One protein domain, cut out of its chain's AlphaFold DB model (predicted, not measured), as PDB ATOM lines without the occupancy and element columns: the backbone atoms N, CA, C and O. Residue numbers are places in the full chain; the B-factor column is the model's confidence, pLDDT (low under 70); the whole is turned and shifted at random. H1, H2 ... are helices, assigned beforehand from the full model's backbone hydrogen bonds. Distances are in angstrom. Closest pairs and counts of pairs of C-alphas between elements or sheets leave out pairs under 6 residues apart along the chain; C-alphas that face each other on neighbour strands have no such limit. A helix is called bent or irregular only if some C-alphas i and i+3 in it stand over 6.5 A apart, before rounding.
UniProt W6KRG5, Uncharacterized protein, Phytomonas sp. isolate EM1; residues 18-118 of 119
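This is residues 18 to 118 of the 119 residues of an uncharacterized protein of Phytomonas sp. isolate EM1 (UniProt W6KRG5). Picture a long, slim helical hairpin: the bent helix H2 runs nearly the whole length of the model, with H1 side by side with it in the opposite direction. The third helix, H3, folds back from the far end of H2 and crosses H1 slantwise, and its last turns with the tail, residues 110 to 118, stick out from the body. The printed part has 101 residues with three named helices, in the order H1, H2, H3, and no named strand; the class is all helix. The whole is loose, with a radius of gyration of the C-alphas of 16.2 A, and in outline a rod spanning 56 by 27 by 19 A.

Start with H2, residues 50 to 85, the longest helix by residues. By its hydrogen bonds it was assigned as one helix, but it is bent: C-alphas 70 and 73 are 6.6 A apart. Find C-alpha 50 at (-27.373, -44.218, -88.438); from there arm H2a, residues 50 to 70, runs 32.4 A. Arm H2b, residues 73 to 85, covers 18.4 A. H1, residues 18 to 46, begins at C-alpha 18, (-32.432, -5.085, -78.943), and measures 39.5 A. It has a kink of 38 degrees near residue 40 and is irregular, with C-alphas 41 and 44 at 7.1 A. H3, residues 91 to 116, runs 38.1 A to C-alpha 116 at (-42.680, -37.823, -67.075).

Look first at the two arms of H2, whose lines stand at a steep tilt of 39 degrees. H2a and H1 form a helical hairpin: they touch, closest at the C-alphas of Tyr 34 and Ser 60, 5.3 A apart, at a shallow tilt of 29 degrees, opposite ways. H2b touches H1 with residues 75 to 79 alone, closest at the C-alphas of Trp 19 and Cys 75, 5.5 A apart. Residues 94 to 106 of H3 touch residues 22 to 30 of H1, closest at the C-alphas of Ser 26 and Ser 98, 5.2 A apart, at a steep tilt of 43 degrees, the same way. H2a and H3 are close but not clearly touching, with the C-alphas of Ala 67 and Ile 105 closest at 6.7 A. H2b and H3 are near each other. In H2b every O i to N i+4 pair is within hydrogen-bond range; the counts are 23 of 25 in H1, 12 of 17 in H2a and 21 of 22 in H3.

The two C-alphas farthest apart are those of Leu 48 and Gly 86, at 56.1 A. The printed part has no cut, and both links, H1 to H2 and H2 to H3, are tight. Residues 46 to 51 stand free, as do residues 110 to 118, of which 110 to 116 belong to H3. The mean pLDDT of the printed part is 70.8; 36 residues are under 70, among them residues 41 to 57 and 109 to 118.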
ATOM      1  N   VAL A  18     -32.842  -4.396 -80.180       70.94
ATOM      2  CA  VAL A  18     -32.432  -5.085 -78.943       70.94
ATOM      3  C   VAL A  18     -33.089  -6.462 -78.859       70.94
ATOM      4  O   VAL A  18     -32.402  -7.475 -78.734       70.94
ATOM      5  N   TRP A  19     -34.409  -6.524 -79.029       76.56
ATOM      6  CA  TRP A  19     -35.172  -7.770 -79.043       76.56
ATOM      7  C   TRP A  19     -34.647  -8.758 -80.089       76.56
ATOM      8  O   TRP A  19     -34.411  -9.922 -79.765       76.56
ATOM      9  N   GLY A  20     -34.399  -8.286 -81.315       71.88
ATOM     10  CA  GLY A  20     -33.879  -9.106 -82.406       71.88
ATOM     11  C   GLY A  20     -32.508  -9.713 -82.097       71.88
ATOM     12  O   GLY A  20     -32.288 -10.898 -82.341       71.88
ATOM     13  N   ILE A  21     -31.597  -8.935 -81.508       75.12
ATOM     14  CA  ILE A  21     -30.257  -9.420 -81.152       75.12
ATOM     15  C   ILE A  21     -30.337 -10.459 -80.030       75.12
ATOM     16  O   ILE A  21     -29.759 -11.539 -80.171       75.12
ATOM     17  N   LEU A  22     -31.074 -10.180 -78.946       72.38
ATOM     18  CA  LEU A  22     -31.199 -11.134 -77.838       72.38
ATOM     19  C   LEU A  22     -31.851 -12.444 -78.285       72.38
ATOM     20  O   LEU A  22     -31.415 -13.516 -77.856       72.38
ATOM     21  N   ILE A  23     -32.892 -12.372 -79.119       77.44
ATOM     22  CA  ILE A  23     -33.629 -13.567 -79.519       77.44
ATOM     23  C   ILE A  23     -32.814 -14.427 -80.480       77.44
ATOM     24  O   ILE A  23     -32.791 -15.645 -80.319       77.44
ATOM     25  N   LEU A  24     -32.077 -13.815 -81.414       75.06
ATOM     26  CA  LEU A  24     -31.175 -14.540 -82.305       75.06
ATOM     27  C   LEU A  24     -30.052 -15.218 -81.519       75.06
ATOM     28  O   LEU A  24     -29.848 -16.421 -81.692       75.06
ATOM     29  N   LEU A  25     -29.376 -14.494 -80.617       73.38
ATOM     30  CA  LEU A  25     -28.309 -15.072 -79.791       73.38
ATOM     31  C   LEU A  25     -28.819 -16.254 -78.963       73.38
ATOM     32  O   LEU A  25     -28.205 -17.321 -78.948       73.38
ATOM     33  N   SER A  26     -29.967 -16.076 -78.310       72.06
ATOM     34  CA  SER A  26     -30.526 -17.096 -77.424       72.06
ATOM     35  C   SER A  26     -31.027 -18.308 -78.205       72.06
ATOM     36  O   SER A  26     -30.823 -19.440 -77.772       72.06
ATOM     37  N   CYS A  27     -31.613 -18.103 -79.387       74.12
ATOM     38  CA  CYS A  27     -32.071 -19.192 -80.248       74.12
ATOM     39  C   CYS A  27     -30.889 -20.009 -80.794       74.12
ATOM     40  O   CYS A  27     -30.913 -21.238 -80.720       74.12
ATOM     41  N   ILE A  28     -29.816 -19.347 -81.249       78.19
ATOM     42  CA  ILE A  28     -28.586 -20.012 -81.712       78.19
ATOM     43  C   ILE A  28     -27.934 -20.793 -80.567       78.19
ATOM     44  O   ILE A  28     -27.633 -21.976 -80.723       78.19
ATOM     45  N   SER A  29     -27.755 -20.160 -79.403       74.06
ATOM     46  CA  SER A  29     -27.179 -20.800 -78.213       74.06
ATOM     47  C   SER A  29     -27.981 -22.037 -77.800       74.06
ATOM     48  O   SER A  29     -27.422 -23.119 -77.607       74.06
ATOM     49  N   THR A  30     -29.309 -21.918 -77.782       71.62
ATOM     50  CA  THR A  30     -30.203 -23.022 -77.430       71.62
ATOM     51  C   THR A  30     -30.143 -24.152 -78.460       71.62
ATOM     52  O   THR A  30     -30.022 -25.314 -78.077       71.62
ATOM     53  N   ALA A  31     -30.154 -23.843 -79.760       71.94
ATOM     54  CA  ALA A  31     -30.041 -24.841 -80.823       71.94
ATOM     55  C   ALA A  31     -28.716 -25.624 -80.750       71.94
ATOM     56  O   ALA A  31     -28.709 -26.846 -80.931       71.94
ATOM     57  N   ILE A  32     -27.606 -24.949 -80.425       79.00
ATOM     58  CA  ILE A  32     -26.303 -25.593 -80.207       79.00
ATOM     59  C   ILE A  32     -26.373 -26.526 -78.994       79.00
ATOM     60  O   ILE A  32     -25.991 -27.692 -79.101       79.00
ATOM     61  N   CYS A  33     -26.905 -26.062 -77.860       75.69
ATOM     62  CA  CYS A  33     -27.038 -26.889 -76.659       75.69
ATOM     63  C   CYS A  33     -27.918 -28.125 -76.893       75.69
ATOM     64  O   CYS A  33     -27.523 -29.229 -76.520       75.69
ATOM     65  N   TYR A  34     -29.075 -27.973 -77.545       70.19
ATOM     66  CA  TYR A  34     -29.939 -29.107 -77.888       70.19
ATOM     67  C   TYR A  34     -29.273 -30.060 -78.879       70.19
ATOM     68  O   TYR A  34     -29.383 -31.274 -78.707       70.19
ATOM     69  N   GLY A  35     -28.552 -29.541 -79.877       70.31
ATOM     70  CA  GLY A  35     -27.783 -30.353 -80.819       70.31
ATOM     71  C   GLY A  35     -26.702 -31.181 -80.122       70.31
ATOM     72  O   GLY A  35     -26.612 -32.389 -80.346       70.31
ATOM     73  N   LEU A  36     -25.931 -30.566 -79.220       77.38
ATOM     74  CA  LEU A  36     -24.903 -31.253 -78.434       77.38
ATOM     75  C   LEU A  36     -25.508 -32.297 -77.491       77.38
ATOM     76  O   LEU A  36     -25.022 -33.424 -77.454       77.38
ATOM     77  N   LEU A  37     -26.587 -31.964 -76.777       71.19
ATOM     78  CA  LEU A  37     -27.289 -32.904 -75.896       71.19
ATOM     79  C   LEU A  37     -27.870 -34.087 -76.674       71.19
ATOM     80  O   LEU A  37     -27.724 -35.231 -76.244       71.19
ATOM     81  N   ALA A  38     -28.480 -33.838 -77.836       67.75
ATOM     82  CA  ALA A  38     -28.977 -34.892 -78.709       67.75
ATOM     83  C   ALA A  38     -27.826 -35.794 -79.173       67.75
ATOM     84  O   ALA A  38     -27.901 -37.008 -79.010       67.75
ATOM     85  N   LEU A  39     -26.720 -35.227 -79.663       70.31
ATOM     86  CA  LEU A  39     -25.549 -36.012 -80.058       70.31
ATOM     87  C   LEU A  39     -24.963 -36.824 -78.896       70.31
ATOM     88  O   LEU A  39     -24.515 -37.948 -79.110       70.31
ATOM     89  N   PHE A  40     -24.985 -36.290 -77.674       72.44
ATOM     90  CA  PHE A  40     -24.458 -36.975 -76.496       72.44
ATOM     91  C   PHE A  40     -25.355 -38.137 -76.043       72.44
ATOM     92  O   PHE A  40     -24.856 -39.229 -75.775       72.44
ATOM     93  N   ILE A  41     -26.676 -37.936 -76.020       67.50
ATOM     94  CA  ILE A  41     -27.662 -38.966 -75.652       67.50
ATOM     95  C   ILE A  41     -27.728 -40.054 -76.728       67.50
ATOM     96  O   ILE A  41     -27.674 -41.248 -76.432       67.50
ATOM     97  N   TYR A  42     -27.791 -39.652 -77.997       66.88
ATOM     98  CA  TYR A  42     -27.880 -40.575 -79.123       66.88
ATOM     99  C   TYR A  42     -26.522 -41.148 -79.538       66.88
ATOM    100  O   TYR A  42     -26.496 -42.009 -80.411       66.88
ATOM    101  N   ARG A  43     -25.400 -40.778 -78.901       68.62
ATOM    102  CA  ARG A  43     -24.055 -41.285 -79.244       68.62
ATOM    103  C   ARG A  43     -23.988 -42.815 -79.254       68.62
ATOM    104  O   ARG A  43     -23.402 -43.398 -80.160       68.62
ATOM    105  N   LYS A  44     -24.642 -43.465 -78.281       59.97
ATOM    106  CA  LYS A  44     -24.769 -44.933 -78.222       59.97
ATOM    107  C   LYS A  44     -25.746 -45.500 -79.261       59.97
ATOM    108  O   LYS A  44     -25.520 -46.602 -79.745       59.97
ATOM    109  N   LEU A  45     -26.806 -44.772 -79.618       56.72
ATOM    110  CA  LEU A  45     -27.796 -45.221 -80.609       56.72
ATOM    111  C   LEU A  45     -27.317 -45.052 -82.057       56.72
ATOM    112  O   LEU A  45     -27.621 -45.897 -82.895       56.72
ATOM    113  N   VAL A  46     -26.546 -44.004 -82.354       58.41
ATOM    114  CA  VAL A  46     -25.968 -43.743 -83.684       58.41
ATOM    115  C   VAL A  46     -25.004 -44.854 -84.090       58.41
ATOM    116  O   VAL A  46     -24.977 -45.230 -85.257       58.41
ATOM    117  N   ALA A  47     -24.287 -45.441 -83.126       62.09
ATOM    118  CA  ALA A  47     -23.444 -46.611 -83.361       62.09
ATOM    119  C   ALA A  47     -24.241 -47.860 -83.794       62.09
ATOM    120  O   ALA A  47     -23.679 -48.745 -84.430       62.09
ATOM    121  N   LEU A  48     -25.541 -47.932 -83.473       59.97
ATOM    122  CA  LEU A  48     -26.414 -49.064 -83.805       59.97
ATOM    123  C   LEU A  48     -27.290 -48.818 -85.041       59.97
ATOM    124  O   LEU A  48     -27.523 -49.742 -85.817       59.97
ATOM    125  N   LYS A  49     -27.808 -47.597 -85.230       67.06
ATOM    126  CA  LYS A  49     -28.629 -47.218 -86.390       67.06
ATOM    127  C   LYS A  49     -28.400 -45.757 -86.774       67.06
ATOM    128  O   LYS A  49     -28.979 -44.847 -86.183       67.06
ATOM    129  N   VAL A  50     -27.655 -45.546 -87.858       65.25
ATOM    130  CA  VAL A  50     -27.373 -44.218 -88.438       65.25
ATOM    131  C   VAL A  50     -28.652 -43.498 -88.901       65.25
ATOM    132  O   VAL A  50     -28.725 -42.276 -88.870       65.25
ATOM    133  N   SER A  51     -29.709 -44.239 -89.250       65.25
ATOM    134  CA  SER A  51     -31.002 -43.673 -89.672       65.25
ATOM    135  C   SER A  51     -31.676 -42.805 -88.592       65.25
ATOM    136  O   SER A  51     -32.383 -41.854 -88.918       65.25
ATOM    137  N   LEU A  52     -31.388 -43.052 -87.308       62.41
ATOM    138  CA  LEU A  52     -31.921 -42.264 -86.190       62.41
ATOM    139  C   LEU A  52     -31.288 -40.863 -86.081       62.41
ATOM    140  O   LEU A  52     -31.819 -40.000 -85.383       62.41
ATOM    141  N   LEU A  53     -30.200 -40.606 -86.817       64.62
ATOM    142  CA  LEU A  53     -29.529 -39.307 -86.881       64.62
ATOM    143  C   LEU A  53     -30.417 -38.221 -87.513       64.62
ATOM    144  O   LEU A  53     -30.294 -37.052 -87.157       64.62
ATOM    145  N   VAL A  54     -31.363 -38.600 -88.383       67.38
ATOM    146  CA  VAL A  54     -32.335 -37.675 -89.002       67.38
ATOM    147  C   VAL A  54     -33.289 -37.067 -87.966       67.38
ATOM    148  O   VAL A  54     -33.803 -35.969 -88.166       67.38
ATOM    149  N   LEU A  55     -33.493 -37.729 -86.823       67.62
ATOM    150  CA  LEU A  55     -34.391 -37.243 -85.775       67.62
ATOM    151  C   LEU A  55     -33.749 -36.150 -84.900       67.62
ATOM    152  O   LEU A  55     -34.456 -35.341 -84.301       67.62
ATOM    153  N   ALA A  56     -32.415 -36.085 -84.857       66.94
ATOM    154  CA  ALA A  56     -31.666 -35.094 -84.085       66.94
ATOM    155  C   ALA A  56     -31.932 -33.630 -84.509       66.94
ATOM    156  O   ALA A  56     -32.221 -32.816 -83.626       66.94
ATOM    157  N   PRO A  57     -31.900 -33.255 -85.808       67.25
ATOM    158  CA  PRO A  57     -32.227 -31.890 -86.219       67.25
ATOM    159  C   PRO A  57     -33.686 -31.525 -85.920       67.25
ATOM    160  O   PRO A  57     -33.937 -30.410 -85.474       67.25
ATOM    161  N   PHE A  58     -34.638 -32.455 -86.058       70.56
ATOM    162  CA  PHE A  58     -36.036 -32.215 -85.673       70.56
ATOM    163  C   PHE A  58     -36.177 -31.907 -84.183       70.56
ATOM    164  O   PHE A  58     -36.882 -30.974 -83.800       70.56
ATOM    165  N   TYR A  59     -35.461 -32.652 -83.341       69.19
ATOM    166  CA  TYR A  59     -35.454 -32.421 -81.901       69.19
ATOM    167  C   TYR A  59     -34.858 -31.054 -81.538       69.19
ATOM    168  O   TYR A  59     -35.364 -30.370 -80.647       69.19
ATOM    169  N   SER A  60     -33.815 -30.636 -82.262       65.56
ATOM    170  CA  SER A  60     -33.206 -29.315 -82.103       65.56
ATOM    171  C   SER A  60     -34.140 -28.188 -82.561       65.56
ATOM    172  O   SER A  60     -34.290 -27.204 -81.844       65.56
ATOM    173  N   ILE A  61     -34.851 -28.353 -83.683       72.00
ATOM    174  CA  ILE A  61     -35.818 -27.364 -84.190       72.00
ATOM    175  C   ILE A  61     -36.981 -27.182 -83.212       72.00
ATOM    176  O   ILE A  61     -37.334 -26.051 -82.889       72.00
ATOM    177  N   VAL A  62     -37.557 -28.272 -82.698       76.44
ATOM    178  CA  VAL A  62     -38.643 -28.194 -81.706       76.44
ATOM    179  C   VAL A  62     -38.149 -27.550 -80.408       76.44
ATOM    180  O   VAL A  62     -38.852 -26.719 -79.834       76.44
ATOM    181  N   GLY A  63     -36.929 -27.879 -79.968       67.69
ATOM    182  CA  GLY A  63     -36.287 -27.242 -78.816       67.69
ATOM    183  C   GLY A  63     -36.073 -25.739 -79.016       67.69
ATOM    184  O   GLY A  63     -36.422 -24.951 -78.138       67.69
ATOM    185  N   ALA A  64     -35.579 -25.334 -80.187       67.12
ATOM    186  CA  ALA A  64     -35.382 -23.936 -80.557       67.12
ATOM    187  C   ALA A  64     -36.712 -23.170 -80.651       67.12
ATOM    188  O   ALA A  64     -36.807 -22.054 -80.147       67.12
ATOM    189  N   LEU A  65     -37.760 -23.778 -81.217       72.88
ATOM    190  CA  LEU A  65     -39.088 -23.169 -81.317       72.88
ATOM    191  C   LEU A  65     -39.726 -22.993 -79.932       72.88
ATOM    192  O   LEU A  65     -40.256 -21.929 -79.619       72.88
ATOM    193  N   HIS A  66     -39.627 -24.010 -79.074       72.12
ATOM    194  CA  HIS A  66     -40.102 -23.931 -77.695       72.12
ATOM    195  C   HIS A  66     -39.351 -22.846 -76.914       72.12
ATOM    196  O   HIS A  66     -39.975 -22.028 -76.239       72.12
ATOM    197  N   ALA A  67     -38.027 -22.777 -77.058       69.75
ATOM    198  CA  ALA A  67     -37.220 -21.729 -76.450       69.75
ATOM    199  C   ALA A  67     -37.611 -20.338 -76.966       69.75
ATOM    200  O   ALA A  67     -37.792 -19.430 -76.162       69.75
ATOM    201  N   PHE A  68     -37.834 -20.183 -78.273       73.56
ATOM    202  CA  PHE A  68     -38.254 -18.924 -78.891       73.56
ATOM    203  C   PHE A  68     -39.539 -18.368 -78.264       73.56
ATOM    204  O   PHE A  68     -39.581 -17.194 -77.901       73.56
ATOM    205  N   PHE A  69     -40.562 -19.206 -78.065       76.81
ATOM    206  CA  PHE A  69     -41.821 -18.767 -77.452       76.81
ATOM    207  C   PHE A  69     -41.657 -18.290 -76.003       76.81
ATOM    208  O   PHE A  69     -42.304 -17.319 -75.614       76.81
ATOM    209  N   TYR A  70     -40.786 -18.924 -75.213       76.62
ATOM    210  CA  TYR A  70     -40.542 -18.525 -73.821       76.62
ATOM    211  C   TYR A  70     -39.596 -17.323 -73.700       76.62
ATOM    212  O   TYR A  70     -39.815 -16.451 -72.862       76.62
ATOM    213  N   LEU A  71     -38.561 -17.249 -74.540       76.06
ATOM    214  CA  LEU A  71     -37.575 -16.165 -74.536       76.06
ATOM    215  C   LEU A  71     -38.131 -14.867 -75.117       76.06
ATOM    216  O   LEU A  71     -37.791 -13.798 -74.623       76.06
ATOM    217  N   SER A  72     -38.992 -14.941 -76.135       76.50
ATOM    218  CA  SER A  72     -39.528 -13.764 -76.826       76.50
ATOM    219  C   SER A  72     -40.118 -12.689 -75.897       76.50
ATOM    220  O   SER A  72     -39.660 -11.542 -75.977       76.50
ATOM    221  N   PRO A  73     -41.057 -12.997 -74.976       80.62
ATOM    222  CA  PRO A  73     -41.612 -11.992 -74.067       80.62
ATOM    223  C   PRO A  73     -40.584 -11.468 -73.052       80.62
ATOM    224  O   PRO A  73     -40.647 -10.305 -72.650       80.62
ATOM    225  N   ILE A  74     -39.608 -12.292 -72.662       80.81
ATOM    226  CA  ILE A  74     -38.559 -11.911 -71.709       80.81
ATOM    227  C   ILE A  74     -37.575 -10.937 -72.366       80.81
ATOM    228  O   ILE A  74     -37.295  -9.872 -71.817       80.81
ATOM    229  N   CYS A  75     -37.108 -11.248 -73.579       78.94
ATOM    230  CA  CYS A  75     -36.257 -10.363 -74.372       78.94
ATOM    231  C   CYS A  75     -36.960  -9.033 -74.678       78.94
ATOM    232  O   CYS A  75     -36.320  -7.981 -74.651       78.94
ATOM    233  N   LEU A  76     -38.276  -9.064 -74.926       78.31
ATOM    234  CA  LEU A  76     -39.072  -7.858 -75.164       78.31
ATOM    235  C   LEU A  76     -39.127  -6.990 -73.902       78.31
ATOM    236  O   LEU A  76     -38.904  -5.784 -73.967       78.31
ATOM    237  N   SER A  77     -39.352  -7.619 -72.748       81.56
ATOM    238  CA  SER A  77     -39.390  -6.943 -71.449       81.56
ATOM    239  C   SER A  77     -38.059  -6.263 -71.127       81.56
ATOM    240  O   SER A  77     -38.053  -5.104 -70.720       81.56
ATOM    241  N   ILE A  78     -36.929  -6.930 -71.385       78.75
ATOM    242  CA  ILE A  78     -35.587  -6.352 -71.207       78.75
ATOM    243  C   ILE A  78     -35.391  -5.138 -72.124       78.75
ATOM    244  O   ILE A  78     -34.941  -4.091 -71.664       78.75
ATOM    245  N   GLY A  79     -35.789  -5.235 -73.398       74.81
ATOM    246  CA  GLY A  79     -35.734  -4.108 -74.333       74.81
ATOM    247  C   GLY A  79     -36.584  -2.912 -73.887       74.81
ATOM    248  O   GLY A  79     -36.143  -1.767 -73.994       74.81
ATOM    249  N   CYS A  80     -37.772  -3.163 -73.330       78.25
ATOM    250  CA  CYS A  80     -38.628  -2.123 -72.756       78.25
ATOM    251  C   CYS A  80     -37.989  -1.459 -71.530       78.25
ATOM    252  O   CYS A  80     -37.997  -0.234 -71.437       78.25
ATOM    253  N   ILE A  81     -37.407  -2.244 -70.619       81.12
ATOM    254  CA  ILE A  81     -36.717  -1.733 -69.427       81.12
ATOM    255  C   ILE A  81     -35.546  -0.841 -69.850       81.12
ATOM    256  O   ILE A  81     -35.475   0.312 -69.435       81.12
ATOM    257  N   LEU A  82     -34.681  -1.320 -70.744       76.75
ATOM    258  CA  LEU A  82     -33.531  -0.548 -71.226       76.75
ATOM    259  C   LEU A  82     -33.950   0.774 -71.881       76.75
ATOM    260  O   LEU A  82     -33.326   1.807 -71.637       76.75
ATOM    261  N   LYS A  83     -35.056   0.771 -72.639       75.12
ATOM    262  CA  LYS A  83     -35.621   1.999 -73.212       75.12
ATOM    263  C   LYS A  83     -36.120   2.973 -72.141       75.12
ATOM    264  O   LYS A  83     -35.863   4.165 -72.262       75.12
ATOM    265  N   VAL A  84     -36.825   2.491 -71.114       78.25
ATOM    266  CA  VAL A  84     -37.358   3.338 -70.027       78.25
ATOM    267  C   VAL A  84     -36.233   3.966 -69.203       78.25
ATOM    268  O   VAL A  84     -36.315   5.142 -68.862       78.25
ATOM    269  N   TYR A  85     -35.173   3.210 -68.916       78.31
ATOM    270  CA  TYR A  85     -34.036   3.693 -68.129       78.31
ATOM    271  C   TYR A  85     -33.001   4.471 -68.953       78.31
ATOM    272  O   TYR A  85     -32.038   4.985 -68.385       78.31
ATOM    273  N   GLY A  86     -33.168   4.561 -70.279       69.69
ATOM    274  CA  GLY A  86     -32.221   5.238 -71.172       69.69
ATOM    275  C   GLY A  86     -30.812   4.636 -71.143       69.69
ATOM    276  O   GLY A  86     -29.851   5.293 -71.539       69.69
ATOM    277  N   GLN A  87     -30.672   3.403 -70.650       70.56
ATOM    278  CA  GLN A  87     -29.394   2.708 -70.564       70.56
ATOM    279  C   GLN A  87     -29.162   1.917 -71.850       70.56
ATOM    280  O   GLN A  87     -29.984   1.097 -72.261       70.56
ATOM    281  N   GLY A  88     -28.023   2.171 -72.492       67.12
ATOM    282  CA  GLY A  88     -27.555   1.356 -73.606       67.12
ATOM    283  C   GLY A  88     -27.249  -0.065 -73.139       67.12
ATOM    284  O   GLY A  88     -26.750  -0.272 -72.035       67.12
ATOM    285  N   MET A  89     -27.541  -1.050 -73.984       69.56
ATOM    286  CA  MET A  89     -27.204  -2.437 -73.690       69.56
ATOM    287  C   MET A  89     -25.730  -2.691 -74.000       69.56
ATOM    288  O   MET A  89     -25.317  -2.564 -75.156       69.56
ATOM    289  N   SER A  90     -24.938  -3.082 -73.001       77.44
ATOM    290  CA  SER A  90     -23.581  -3.553 -73.264       77.44
ATOM    291  C   SER A  90     -23.612  -4.949 -73.887       77.44
ATOM    292  O   SER A  90     -24.486  -5.770 -73.597       77.44
ATOM    293  N   ILE A  91     -22.615  -5.254 -74.718       74.44
ATOM    294  CA  ILE A  91     -22.435  -6.587 -75.314       74.44
ATOM    295  C   ILE A  91     -22.291  -7.648 -74.213       74.44
ATOM    296  O   ILE A  91     -22.830  -8.745 -74.334       74.44
ATOM    297  N   LEU A  92     -21.608  -7.301 -73.117       73.94
ATOM    298  CA  LEU A  92     -21.453  -8.170 -71.948       73.94
ATOM    299  C   LEU A  92     -22.799  -8.508 -71.298       73.94
ATOM    300  O   LEU A  92     -23.044  -9.675 -70.999       73.94
ATOM    301  N   ASP A  93     -23.692  -7.527 -71.157       75.12
ATOM    302  CA  ASP A  93     -25.025  -7.744 -70.586       75.12
ATOM    303  C   ASP A  93     -25.854  -8.660 -71.488       75.12
ATOM    304  O   ASP A  93     -26.485  -9.603 -71.015       75.12
ATOM    305  N   ALA A  94     -25.801  -8.443 -72.806       72.06
ATOM    306  CA  ALA A  94     -26.512  -9.273 -73.776       72.06
ATOM    307  C   ALA A  94     -26.064 -10.738 -73.734       72.06
ATOM    308  O   ALA A  94     -26.907 -11.640 -73.744       72.06
ATOM    309  N   VAL A  95     -24.754 -10.979 -73.632       73.75
ATOM    310  CA  VAL A  95     -24.201 -12.332 -73.505       73.75
ATOM    311  C   VAL A  95     -24.623 -12.971 -72.183       73.75
ATOM    312  O   VAL A  95     -25.081 -14.113 -72.184       73.75
ATOM    313  N   MET A  96     -24.530 -12.245 -71.067       79.88
ATOM    314  CA  MET A  96     -24.903 -12.773 -69.751       79.88
ATOM    315  C   MET A  96     -26.392 -13.109 -69.669       79.88
ATOM    316  O   MET A  96     -26.744 -14.218 -69.258       79.88
ATOM    317  N   PHE A  97     -27.269 -12.210 -70.127       78.56
ATOM    318  CA  PHE A  97     -28.706 -12.477 -70.172       78.56
ATOM    319  C   PHE A  97     -29.023 -13.674 -71.065       78.56
ATOM    320  O   PHE A  97     -29.790 -14.543 -70.656       78.56
ATOM    321  N   SER A  98     -28.403 -13.775 -72.243       75.38
ATOM    322  CA  SER A  98     -28.619 -14.917 -73.133       75.38
ATOM    323  C   SER A  98     -28.178 -16.240 -72.493       75.38
ATOM    324  O   SER A  98     -28.939 -17.205 -72.500       75.38
ATOM    325  N   CYS A  99     -27.006 -16.278 -71.851       76.75
ATOM    326  CA  CYS A  99     -26.518 -17.466 -71.146       76.75
ATOM    327  C   CYS A  99     -27.453 -17.907 -70.013       76.75
ATOM    328  O   CYS A  99     -27.790 -19.090 -69.924       76.75
ATOM    329  N   ILE A 100     -27.895 -16.972 -69.167       83.25
ATOM    330  CA  ILE A 100     -28.792 -17.274 -68.042       83.25
ATOM    331  C   ILE A 100     -30.121 -17.826 -68.566       83.25
ATOM    332  O   ILE A 100     -30.585 -18.864 -68.095       83.25
ATOM    333  N   MET A 101     -30.711 -17.179 -69.572       79.88
ATOM    334  CA  MET A 101     -32.003 -17.601 -70.118       79.88
ATOM    335  C   MET A 101     -31.923 -18.973 -70.795       79.88
ATOM    336  O   MET A 101     -32.794 -19.816 -70.571       79.88
ATOM    337  N   THR A 102     -30.858 -19.235 -71.557       75.50
ATOM    338  CA  THR A 102     -30.607 -20.555 -72.153       75.50
ATOM    339  C   THR A 102     -30.465 -21.629 -71.071       75.50
ATOM    340  O   THR A 102     -31.091 -22.686 -71.171       75.50
ATOM    341  N   PHE A 103     -29.709 -21.361 -69.997       80.38
ATOM    342  CA  PHE A 103     -29.532 -22.310 -68.893       80.38
ATOM    343  C   PHE A 103     -30.857 -22.639 -68.192       80.38
ATOM    344  O   PHE A 103     -31.182 -23.811 -67.997       80.38
ATOM    345  N   VAL A 104     -31.653 -21.617 -67.873       80.50
ATOM    346  CA  VAL A 104     -32.963 -21.774 -67.225       80.50
ATOM    347  C   VAL A 104     -33.910 -22.609 -68.092       80.50
ATOM    348  O   VAL A 104     -34.564 -23.520 -67.585       80.50
ATOM    349  N   ILE A 105     -33.957 -22.363 -69.404       76.75
ATOM    350  CA  ILE A 105     -34.827 -23.112 -70.321       76.75
ATOM    351  C   ILE A 105     -34.401 -24.571 -70.437       76.75
ATOM    352  O   ILE A 105     -35.255 -25.457 -70.372       76.75
ATOM    353  N   ILE A 106     -33.100 -24.839 -70.567       73.81
ATOM    354  CA  ILE A 106     -32.585 -26.212 -70.606       73.81
ATOM    355  C   ILE A 106     -32.923 -26.936 -69.300       73.81
ATOM    356  O   ILE A 106     -33.373 -28.085 -69.338       73.81
ATOM    357  N   PHE A 107     -32.769 -26.266 -68.155       76.62
ATOM    358  CA  PHE A 107     -33.091 -26.833 -66.849       76.62
ATOM    359  C   PHE A 107     -34.584 -27.166 -66.725       76.62
ATOM    360  O   PHE A 107     -34.929 -28.301 -66.405       76.62
ATOM    361  N   ILE A 108     -35.477 -26.233 -67.070       72.56
ATOM    362  CA  ILE A 108     -36.936 -26.447 -67.049       72.56
ATOM    363  C   ILE A 108     -37.350 -27.565 -68.016       72.56
ATOM    364  O   ILE A 108     -38.166 -28.426 -67.672       72.56
ATOM    365  N   ALA A 109     -36.784 -27.583 -69.223       68.38
ATOM    366  CA  ALA A 109     -37.079 -28.607 -70.219       68.38
ATOM    367  C   ALA A 109     -36.610 -30.000 -69.774       68.38
ATOM    368  O   ALA A 109     -37.294 -30.994 -70.028       68.38
ATOM    369  N   THR A 110     -35.467 -30.079 -69.090       65.38
ATOM    370  CA  THR A 110     -34.933 -31.333 -68.541       65.38
ATOM    371  C   THR A 110     -35.746 -31.792 -67.328       65.38
ATOM    372  O   THR A 110     -36.129 -32.960 -67.269       65.38
ATOM    373  N   ALA A 111     -36.113 -30.874 -66.429       63.38
ATOM    374  CA  ALA A 111     -36.926 -31.153 -65.244       63.38
ATOM    375  C   ALA A 111     -38.328 -31.692 -65.588       63.38
ATOM    376  O   ALA A 111     -38.825 -32.608 -64.931       63.38
ATOM    377  N   ARG A 112     -38.971 -31.192 -66.656       58.75
ATOM    378  CA  ARG A 112     -40.246 -31.775 -67.121       58.75
ATOM    379  C   ARG A 112     -40.097 -33.215 -67.595       58.75
ATOM    380  O   ARG A 112     -40.990 -34.021 -67.357       58.75
ATOM    381  N   LYS A 113     -38.991 -33.551 -68.266       54.47
ATOM    382  CA  LYS A 113     -38.767 -34.926 -68.729       54.47
ATOM    383  C   LYS A 113     -38.510 -35.875 -67.571       54.47
ATOM    384  O   LYS A 113     -39.065 -36.964 -67.586       54.47
ATOM    385  N   SER A 114     -37.751 -35.466 -66.556       52.25
ATOM    386  CA  SER A 114     -37.567 -36.307 -65.369       52.25
ATOM    387  C   SER A 114     -38.885 -36.585 -64.642       52.25
ATOM    388  O   SER A 114     -39.045 -37.670 -64.108       52.25
ATOM    389  N   HIS A 115     -39.855 -35.665 -64.685       43.50
ATOM    390  CA  HIS A 115     -41.174 -35.883 -64.078       43.50
ATOM    391  C   HIS A 115     -42.064 -36.863 -64.867       43.50
ATOM    392  O   HIS A 115     -42.864 -37.577 -64.276       43.50
ATOM    393  N   LEU A 116     -41.923 -36.917 -66.197       43.47
ATOM    394  CA  LEU A 116     -42.680 -37.823 -67.075       43.47
ATOM    395  C   LEU A 116     -42.143 -39.262 -67.095       43.47
ATOM    396  O   LEU A 116     -42.886 -40.164 -67.455       43.47
ATOM    397  N   TYR A 117     -40.876 -39.475 -66.722       41.69
ATOM    398  CA  TYR A 117     -40.260 -40.806 -66.592       41.69
ATOM    399  C   TYR A 117     -40.165 -41.292 -65.133       41.69
ATOM    400  O   TYR A 117     -39.577 -42.339 -64.878       41.69
ATOM    401  N   ALA A 118     -40.704 -40.527 -64.178       41.34
ATOM    402  CA  ALA A 118     -40.771 -40.898 -62.762       41.34
ATOM    403  C   ALA A 118     -42.099 -41.581 -62.368       41.34
ATOM    404  O   ALA A 118     -42.294 -41.867 -61.189       41.34
TER     405      ALA A 118